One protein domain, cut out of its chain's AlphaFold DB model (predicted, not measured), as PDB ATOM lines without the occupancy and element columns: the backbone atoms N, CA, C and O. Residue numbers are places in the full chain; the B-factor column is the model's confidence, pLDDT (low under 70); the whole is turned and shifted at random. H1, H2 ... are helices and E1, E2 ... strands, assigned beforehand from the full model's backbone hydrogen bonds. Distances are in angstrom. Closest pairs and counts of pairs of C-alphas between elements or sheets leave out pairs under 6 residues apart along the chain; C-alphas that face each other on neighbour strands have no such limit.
ATOM      1  N   CYS A 634      26.315 -33.926 -23.754       91.88
ATOM      2  CA  CYS A 634      27.654 -34.470 -23.532       91.88
ATOM      3  C   CYS A 634      28.741 -33.383 -23.693       91.88
ATOM      4  O   CYS A 634      28.481 -32.322 -24.246       91.88
ATOM      5  N   TYR A 635      29.999 -33.667 -23.327       91.06
ATOM      6  CA  TYR A 635      31.154 -32.769 -23.536       91.06
ATOM      7  C   TYR A 635      31.410 -32.346 -24.996       91.06
ATOM      8  O   TYR A 635      32.261 -31.504 -25.252       91.06
ATOM      9  N   CYS A 636      30.732 -32.959 -25.967       90.56
ATOM     10  CA  CYS A 636      30.770 -32.548 -27.370       90.56
ATOM     11  C   CYS A 636      29.589 -31.650 -27.781       90.56
ATOM     12  O   CYS A 636      29.361 -31.487 -28.980       90.56
ATOM     13  N   ASP A 637      28.827 -31.144 -26.804       89.00
ATOM     14  CA  ASP A 637      27.626 -30.311 -26.952       89.00
ATOM     15  C   ASP A 637      26.542 -30.951 -27.828       89.00
ATOM     16  O   ASP A 637      25.806 -30.299 -28.566       89.00
ATOM     17  N   LYS A 638      26.465 -32.282 -27.771       87.88
ATOM     18  CA  LYS A 638      25.448 -33.086 -28.449       87.88
ATOM     19  C   LYS A 638      24.794 -34.016 -27.447       87.88
ATOM     20  O   LYS A 638      25.470 -34.558 -26.568       87.88
ATOM     21  N   ASP A 639      23.502 -34.232 -27.643       87.88
ATOM     22  CA  ASP A 639      22.728 -35.211 -26.893       87.88
ATOM     23  C   ASP A 639      23.306 -36.613 -27.135       87.88
ATOM     24  O   ASP A 639      23.394 -37.095 -28.272       87.88
ATOM     25  N   ALA A 640      23.749 -37.240 -26.046       85.56
ATOM     26  CA  ALA A 640      24.355 -38.559 -26.084       85.56
ATOM     27  C   ALA A 640      23.335 -39.669 -26.371       85.56
ATOM     28  O   ALA A 640      23.689 -40.698 -26.947       85.56
ATOM     29  N   SER A 641      22.067 -39.457 -26.015       84.69
ATOM     30  CA  SER A 641      20.984 -40.413 -26.246       84.69
ATOM     31  C   SER A 641      20.542 -40.444 -27.712       84.69
ATOM     32  O   SER A 641      20.285 -41.518 -28.255       84.69
ATOM     33  N   ALA A 642      20.559 -39.293 -28.394       82.56
ATOM     34  CA  ALA A 642      20.145 -39.176 -29.790       82.56
ATOM     35  C   ALA A 642      21.091 -39.884 -30.778       82.56
ATOM     36  O   ALA A 642      20.677 -40.282 -31.869       82.56
ATOM     37  N   LYS A 643      22.380 -40.020 -30.436       76.69
ATOM     38  CA  LYS A 643      23.394 -40.668 -31.287       76.69
ATOM     39  C   LYS A 643      24.373 -41.491 -30.448       76.69
ATOM     40  O   LYS A 643      25.513 -41.062 -30.284       76.69
ATOM     41  N   PRO A 644      23.992 -42.693 -29.975       72.62
ATOM     42  CA  PRO A 644      24.900 -43.556 -29.230       72.62
ATOM     43  C   PRO A 644      26.117 -43.882 -30.104       72.62
ATOM     44  O   PRO A 644      26.044 -44.655 -31.060       72.62
ATOM     45  N   GLY A 645      27.246 -43.229 -29.826       69.06
ATOM     46  CA  GLY A 645      28.490 -43.468 -30.549       69.06
ATOM     47  C   GLY A 645      28.896 -44.944 -30.477       69.06
ATOM     48  O   GLY A 645      28.515 -45.666 -29.557       69.06
ATOM     49  N   LYS A 646      29.732 -45.398 -31.422       73.00
ATOM     50  CA  LYS A 646      30.187 -46.805 -31.518       73.00
ATOM     51  C   LYS A 646      30.834 -47.356 -30.235       73.00
ATOM     52  O   LYS A 646      30.982 -48.565 -30.104       73.00
ATOM     53  N   THR A 647      31.251 -46.483 -29.323       74.62
ATOM     54  CA  THR A 647      31.931 -46.823 -28.070       74.62
ATOM     55  C   THR A 647      30.994 -46.960 -26.868       74.62
ATOM     56  O   THR A 647      31.469 -47.365 -25.814       74.62
ATOM     57  N   GLY A 648      29.690 -46.690 -27.015       83.38
ATOM     58  CA  GLY A 648      28.687 -46.810 -25.951       83.38
ATOM     59  C   GLY A 648      28.463 -45.530 -25.134       83.38
ATOM     60  O   GLY A 648      29.118 -44.503 -25.336       83.38
ATOM     61  N   LEU A 649      27.506 -45.612 -24.207       90.94
ATOM     62  CA  LEU A 649      27.068 -44.526 -23.326       90.94
ATOM     63  C   LEU A 649      27.358 -44.869 -21.865       90.94
ATOM     64  O   LEU A 649      27.335 -46.039 -21.483       90.94
ATOM     65  N   ILE A 650      27.595 -43.849 -21.047       89.00
ATOM     66  CA  ILE A 650      27.725 -43.984 -19.596       89.00
ATOM     67  C   ILE A 650      27.008 -42.821 -18.908       89.00
ATOM     68  O   ILE A 650      27.063 -41.684 -19.377       89.00
ATOM     69  N   ALA A 651      26.305 -43.120 -17.819       91.69
ATOM     70  CA  ALA A 651      25.602 -42.127 -17.016       91.69
ATOM     71  C   ALA A 651      26.469 -41.681 -15.834       91.69
ATOM     72  O   ALA A 651      27.251 -42.472 -15.301       91.69
ATOM     73  N   CYS A 652      26.328 -40.421 -15.427       90.81
ATOM     74  CA  CYS A 652      26.921 -39.931 -14.189       90.81
ATOM     75  C   CYS A 652      26.196 -40.543 -12.980       90.81
ATOM     76  O   CYS A 652      24.972 -40.629 -12.970       90.81
ATOM     77  N   ASN A 653      26.942 -40.934 -11.948       90.19
ATOM     78  CA  ASN A 653      26.393 -41.476 -10.703       90.19
ATOM     79  C   ASN A 653      25.635 -40.417  -9.876       90.19
ATOM     80  O   ASN A 653      24.799 -40.757  -9.044       90.19
ATOM     81  N   ASN A 654      25.912 -39.127 -10.099       88.94
ATOM     82  CA  ASN A 654      25.113 -38.053  -9.519       88.94
ATOM     83  C   ASN A 654      23.819 -37.871 -10.333       88.94
ATOM     84  O   ASN A 654      23.872 -37.459 -11.493       88.94
ATOM     85  N   ILE A 655      22.669 -38.157  -9.712       85.19
ATOM     86  CA  ILE A 655      21.328 -38.066 -10.324       85.19
ATOM     87  C   ILE A 655      20.997 -36.624 -10.750       85.19
ATOM     88  O   ILE A 655      20.276 -36.412 -11.732       85.19
ATOM     89  N   ASP A 656      21.585 -35.645 -10.058       87.56
ATOM     90  CA  ASP A 656      21.394 -34.214 -10.303       87.56
ATOM     91  C   ASP A 656      22.446 -33.628 -11.262       87.56
ATOM     92  O   ASP A 656      22.531 -32.415 -11.441       87.56
ATOM     93  N   CYS A 657      23.270 -34.468 -11.903       89.56
ATOM     94  CA  CYS A 657      24.213 -34.008 -12.919       89.56
ATOM     95  C   CYS A 657      23.460 -33.371 -14.098       89.56
ATOM     96  O   CYS A 657      22.705 -34.066 -14.773       89.56
ATOM     97  N   ILE A 658      23.732 -32.095 -14.398       88.12
ATOM     98  CA  ILE A 658      23.089 -31.313 -15.476       88.12
ATOM     99  C   ILE A 658      23.163 -32.015 -16.842       88.12
ATOM    100  O   ILE A 658      22.248 -31.900 -17.651       88.12
ATOM    101  N   ARG A 659      24.237 -32.770 -17.098       88.06
ATOM    102  CA  ARG A 659      24.489 -33.438 -18.385       88.06
ATOM    103  C   ARG A 659      24.017 -34.893 -18.457       88.06
ATOM    104  O   ARG A 659      23.946 -35.419 -19.558       88.06
ATOM    105  N   ARG A 660      23.751 -35.543 -17.311       88.88
ATOM    106  CA  ARG A 660      23.301 -36.942 -17.088       88.88
ATOM    107  C   ARG A 660      24.007 -38.081 -17.849       88.88
ATOM    108  O   ARG A 660      24.478 -39.018 -17.204       88.88
ATOM    109  N   ILE A 661      24.073 -38.046 -19.181       91.31
ATOM    110  CA  ILE A 661      24.559 -39.109 -20.071       91.31
ATOM    111  C   ILE A 661      25.707 -38.596 -20.948       91.31
ATOM    112  O   ILE A 661      25.650 -37.526 -21.546       91.31
ATOM    113  N   PHE A 662      26.754 -39.407 -21.085       91.81
ATOM    114  CA  PHE A 662      27.949 -39.060 -21.841       91.81
ATOM    115  C   PHE A 662      28.314 -40.152 -22.849       91.81
ATOM    116  O   PHE A 662      28.203 -41.349 -22.576       91.81
ATOM    117  N   HIS A 663      28.837 -39.742 -24.005       92.25
ATOM    118  CA  HIS A 663      29.546 -40.645 -24.905       92.25
ATOM    119  C   HIS A 663      30.854 -41.100 -24.255       92.25
ATOM    120  O   HIS A 663      31.669 -40.269 -23.839       92.25
ATOM    121  N   LEU A 664      31.126 -42.408 -24.270       88.25
ATOM    122  CA  LEU A 664      32.384 -42.949 -23.745       88.25
ATOM    123  C   LEU A 664      33.619 -42.358 -24.447       88.25
ATOM    124  O   LEU A 664      34.620 -42.076 -23.795       88.25
ATOM    125  N   ALA A 665      33.532 -42.093 -25.757       86.94
ATOM    126  CA  ALA A 665      34.616 -41.449 -26.509       86.94
ATOM    127  C   ALA A 665      34.887 -40.004 -26.049       86.94
ATOM    128  O   ALA A 665      36.041 -39.588 -25.969       86.94
ATOM    129  N   CYS A 666      33.839 -39.247 -25.712       89.88
ATOM    130  CA  CYS A 666      33.988 -37.867 -25.252       89.88
ATOM    131  C   CYS A 666      34.605 -37.808 -23.856       89.88
ATOM    132  O   CYS A 666      35.434 -36.942 -23.604       89.88
ATOM    133  N   ILE A 667      34.272 -38.755 -22.974       87.69
ATOM    134  CA  ILE A 667      34.940 -38.872 -21.672       87.69
ATOM    135  C   ILE A 667      36.421 -39.171 -21.862       87.69
ATOM    136  O   ILE A 667      37.240 -38.463 -21.295       87.69
ATOM    137  N   GLN A 668      36.770 -40.156 -22.696       83.56
ATOM    138  CA  GLN A 668      38.168 -40.518 -22.963       83.56
ATOM    139  C   GLN A 668      38.992 -39.345 -23.509       83.56
ATOM    140  O   GLN A 668      40.175 -39.231 -23.204       83.56
ATOM    141  N   GLN A 669      38.374 -38.480 -24.314       84.88
ATOM    142  CA  GLN A 669      39.028 -37.300 -24.872       84.88
ATOM    143  C   GLN A 669      39.137 -36.147 -23.859       84.88
ATOM    144  O   GLN A 669      40.096 -35.377 -23.912       84.88
ATOM    145  N   HIS A 670      38.167 -36.025 -22.947       83.31
ATOM    146  CA  HIS A 670      38.088 -34.939 -21.971       83.31
ATOM    147  C   HIS A 670      38.911 -35.217 -20.704       83.31
ATOM    148  O   HIS A 670      39.615 -34.338 -20.203       83.31
ATOM    149  N   SER A 671      38.895 -36.456 -20.205       76.19
ATOM    150  CA  SER A 671      39.713 -36.869 -19.072       76.19
ATOM    151  C   SER A 671      41.166 -37.006 -19.530       76.19
ATOM    152  O   SER A 671      41.577 -38.038 -20.053       76.19
ATOM    153  N   LYS A 672      41.989 -35.976 -19.304       63.06
ATOM    154  CA  LYS A 672      43.449 -36.013 -19.553       63.06
ATOM    155  C   LYS A 672      44.190 -37.071 -18.717       63.06
ATOM    156  O   LYS A 672      45.404 -37.226 -18.834       63.06
ATOM    157  N   THR A 673      43.481 -37.783 -17.849       50.91
ATOM    158  CA  THR A 673      43.987 -38.873 -17.025       50.91
ATOM    159  C   THR A 673      43.642 -40.194 -17.701       50.91
ATOM    160  O   THR A 673      42.485 -40.439 -18.020       50.91
ATOM    161  N   SER A 674      44.643 -41.051 -17.906       48.16
ATOM    162  CA  SER A 674      44.484 -42.424 -18.394       48.16
ATOM    163  C   SER A 674      43.626 -43.253 -17.423       48.16
ATOM    164  O   SER A 674      44.150 -44.032 -16.628       48.16
ATOM    165  N   THR A 675      42.307 -43.077 -17.442       52.06
ATOM    166  CA  THR A 675      41.378 -43.916 -16.684       52.06
ATOM    167  C   THR A 675      41.401 -45.335 -17.251       52.06
ATOM    168  O   THR A 675      41.361 -45.496 -18.475       52.06
ATOM    169  N   PRO A 676      41.465 -46.377 -16.399       53.03
ATOM    170  CA  PRO A 676      41.382 -47.754 -16.861       53.03
ATOM    171  C   PRO A 676      40.045 -47.953 -17.576       53.03
ATOM    172  O   PRO A 676      39.040 -47.364 -17.184       53.03
ATOM    173  N   ILE A 677      40.072 -48.754 -18.642       55.03
ATOM    174  CA  ILE A 677      38.953 -49.074 -19.534       55.03
ATOM    175  C   ILE A 677      37.662 -49.237 -18.718       55.03
ATOM    176  O   ILE A 677      37.460 -50.256 -18.058       55.03
ATOM    177  N   LEU A 678      36.803 -48.213 -18.746       57.03
ATOM    178  CA  LEU A 678      35.492 -48.256 -18.111       57.03
ATOM    179  C   LEU A 678      34.665 -49.284 -18.875       57.03
ATOM    180  O   LEU A 678      34.206 -49.036 -19.988       57.03
ATOM    181  N   THR A 679      34.519 -50.476 -18.303       58.69
ATOM    182  CA  THR A 679      33.542 -51.426 -18.825       58.69
ATOM    183  C   THR A 679      32.144 -50.854 -18.569       58.69
ATOM    184  O   THR A 679      31.886 -50.398 -17.455       58.69
ATOM    185  N   PRO A 680      31.212 -50.907 -19.535       57.97
ATOM    186  CA  PRO A 680      29.870 -50.318 -19.413       57.97
ATOM    187  C   PRO A 680      28.991 -50.925 -18.297       57.97
ATOM    188  O   PRO A 680      27.822 -50.580 -18.173       57.97
ATOM    189  N   LYS A 681      29.529 -51.843 -17.483       54.94
ATOM    190  CA  LYS A 681      28.827 -52.511 -16.382       54.94
ATOM    191  C   LYS A 681      29.051 -51.872 -15.009       54.94
ATOM    192  O   LYS A 681      28.273 -52.153 -14.104       54.94
ATOM    193  N   THR A 682      30.070 -51.036 -14.823       57.28
ATOM    194  CA  THR A 682      30.311 -50.377 -13.529       57.28
ATOM    195  C   THR A 682      29.563 -49.046 -13.481       57.28
ATOM    196  O   THR A 682      29.946 -48.103 -14.170       57.28
ATOM    197  N   ARG A 683      28.484 -48.986 -12.686       61.53
ATOM    198  CA  ARG A 683      27.592 -47.819 -12.523       61.53
ATOM    199  C   ARG A 683      28.197 -46.649 -11.726       61.53
ATOM    200  O   ARG A 683      27.568 -45.606 -11.635       61.53
ATOM    201  N   ASP A 684      29.418 -46.781 -11.214       78.56
ATOM    202  CA  ASP A 684      29.961 -45.857 -10.204       78.56
ATOM    203  C   ASP A 684      30.770 -44.676 -10.784       78.56
ATOM    204  O   ASP A 684      31.568 -44.046 -10.087       78.56
ATOM    205  N   TRP A 685      30.620 -44.354 -12.074       87.69
ATOM    206  CA  TRP A 685      31.377 -43.262 -12.695       87.69
ATOM    207  C   TRP A 685      30.725 -41.897 -12.437       87.69
ATOM    208  O   TRP A 685      29.531 -41.719 -12.637       87.69
ATOM    209  N   THR A 686      31.517 -40.905 -12.028       89.31
ATOM    210  CA  THR A 686      31.066 -39.517 -11.801       89.31
ATOM    211  C   THR A 686      31.854 -38.569 -12.708       89.31
ATOM    212  O   THR A 686      33.078 -38.721 -12.823       89.31
ATOM    213  N   CYS A 687      31.173 -37.615 -13.352       90.25
ATOM    214  CA  CYS A 687      31.800 -36.623 -14.230       90.25
ATOM    215  C   CYS A 687      32.674 -35.629 -13.447       90.25
ATOM    216  O   CYS A 687      32.620 -35.567 -12.218       90.25
ATOM    217  N   ASP A 688      33.504 -34.867 -14.157       86.19
ATOM    218  CA  ASP A 688      34.484 -33.975 -13.526       86.19
ATOM    219  C   ASP A 688      33.810 -32.775 -12.840       86.19
ATOM    220  O   ASP A 688      34.242 -32.379 -11.762       86.19
ATOM    221  N   GLU A 689      32.702 -32.283 -13.406       88.12
ATOM    222  CA  GLU A 689      31.864 -31.224 -12.826       88.12
ATOM    223  C   GLU A 689      31.298 -31.673 -11.463       88.12
ATOM    224  O   GLU A 689      31.602 -31.081 -10.431       88.12
ATOM    225  N   CYS A 690      30.613 -32.823 -11.405       89.12
ATOM    226  CA  CYS A 690      30.070 -33.336 -10.141       89.12
ATOM    227  C   CYS A 690      31.150 -33.788  -9.141       89.12
ATOM    228  O   CYS A 690      30.909 -33.790  -7.932       89.12
ATOM    229  N   LYS A 691      32.346 -34.181  -9.607       86.06
ATOM    230  CA  LYS A 691      33.486 -34.451  -8.716       86.06
ATOM    231  C   LYS A 691      33.988 -33.170  -8.057       86.06
ATOM    232  O   LYS A 691      34.301 -33.211  -6.866       86.06
ATOM    233  N   ALA A 692      34.067 -32.065  -8.798       81.69
ATOM    234  CA  ALA A 692      34.476 -30.773  -8.260       81.69
ATOM    235  C   ALA A 692      33.505 -30.298  -7.167       81.69
ATOM    236  O   ALA A 692      33.956 -29.972  -6.069       81.69
ATOM    237  N   ASP A 693      32.195 -30.410  -7.401       77.81
ATOM    238  CA  ASP A 693      31.162 -30.038  -6.421       77.81
ATOM    239  C   ASP A 693      31.228 -30.890  -5.147       77.81
ATOM    240  O   ASP A 693      31.156 -30.379  -4.029       77.81
ATOM    241  N   SER A 694      31.443 -32.204  -5.294       74.94
ATOM    242  CA  SER A 694      31.566 -33.115  -4.147       74.94
ATOM    243  C   SER A 694      32.808 -32.850  -3.285       74.94
ATOM    244  O   SER A 694      32.795 -33.125  -2.084       74.94
ATOM    245  N   ASN A 695      33.871 -32.309  -3.887       70.50
ATOM    246  CA  ASN A 695      35.095 -31.932  -3.185       70.50
ATOM    247  C   ASN A 695      35.014 -30.524  -2.585       70.50
ATOM    248  O   ASN A 695      35.675 -30.284  -1.585       70.50
ATOM    249  N   ALA A 696      34.215 -29.620  -3.159       67.75
ATOM    250  CA  ALA A 696      33.964 -28.290  -2.602       67.75
ATOM    251  C   ALA A 696      32.999 -28.316  -1.398       67.75
ATOM    252  O   ALA A 696      33.029 -27.418  -0.562       67.75
ATOM    253  N   ALA A 697      32.156 -29.350  -1.297       55.88
ATOM    254  CA  ALA A 697      31.246 -29.571  -0.170       55.88
ATOM    255  C   ALA A 697      31.888 -30.297   1.039       55.88
ATOM    256  O   ALA A 697      31.193 -30.577   2.019       55.88
ATOM    257  N   ARG A 698      33.186 -30.622   0.974       46.31
ATOM    258  CA  ARG A 698      33.995 -31.168   2.077       46.31
ATOM    259  C   ARG A 698      34.980 -30.125   2.575       46.31
ATOM    260  O   ARG A 698      35.212 -30.117   3.804       46.31
TER     261      ARG A 698
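Overview. This is residues 634 to 698 of the 698 residues of the protein "PHD domain-containing protein" of Alternaria alternata (UniProt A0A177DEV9). There is little regular structure: loops surround a small hairpin of strands E1 and E2, with the short helix H1 directly after E2, and helix H2 makes one end of the long axis. The printed part has 65 residues, 22 of them in named elements, in the order E1, E2, H1, H2; the two-strand sheet is antiparallel and the class mixed. It is compact, with a radius of gyration of the C-alphas of 11.6 A, and spans 37 by 24 by 21 A.

Arrangement. E1, residues 649 to 651, and E2, residues 661 to 663, form a hairpin at 148 degrees, with N 650 and O 662 3.0 A apart, within hydrogen-bond range. H1, residues 664 to 670, follows E2 by a tight link; the closest C-alphas of E1 and H1, Leu 649 and Leu 664, are 5.6 A apart. H2, residues 688 to 696, is apart from E1, E2 and H1. In H1 and H2 every O i to N i+4 pair is within hydrogen-bond range.

Along the chain. E1 begins at C-alpha 649 (27.068, -44.526, -23.326) and measures 6.9 A, E2 7.1 A, H1 10.0 A and H2 12.3 A, ending at C-alpha 696 (33.964, -28.290, -2.602).

Size, cuts and confidence. The farthest C-alphas, Lys 646 and Arg 698, are 37.3 A apart. The printed part has no cut; the link H1 to H2 is long. pLDDT is under 70 at residues 645, 672 to 683 and 696 to 698.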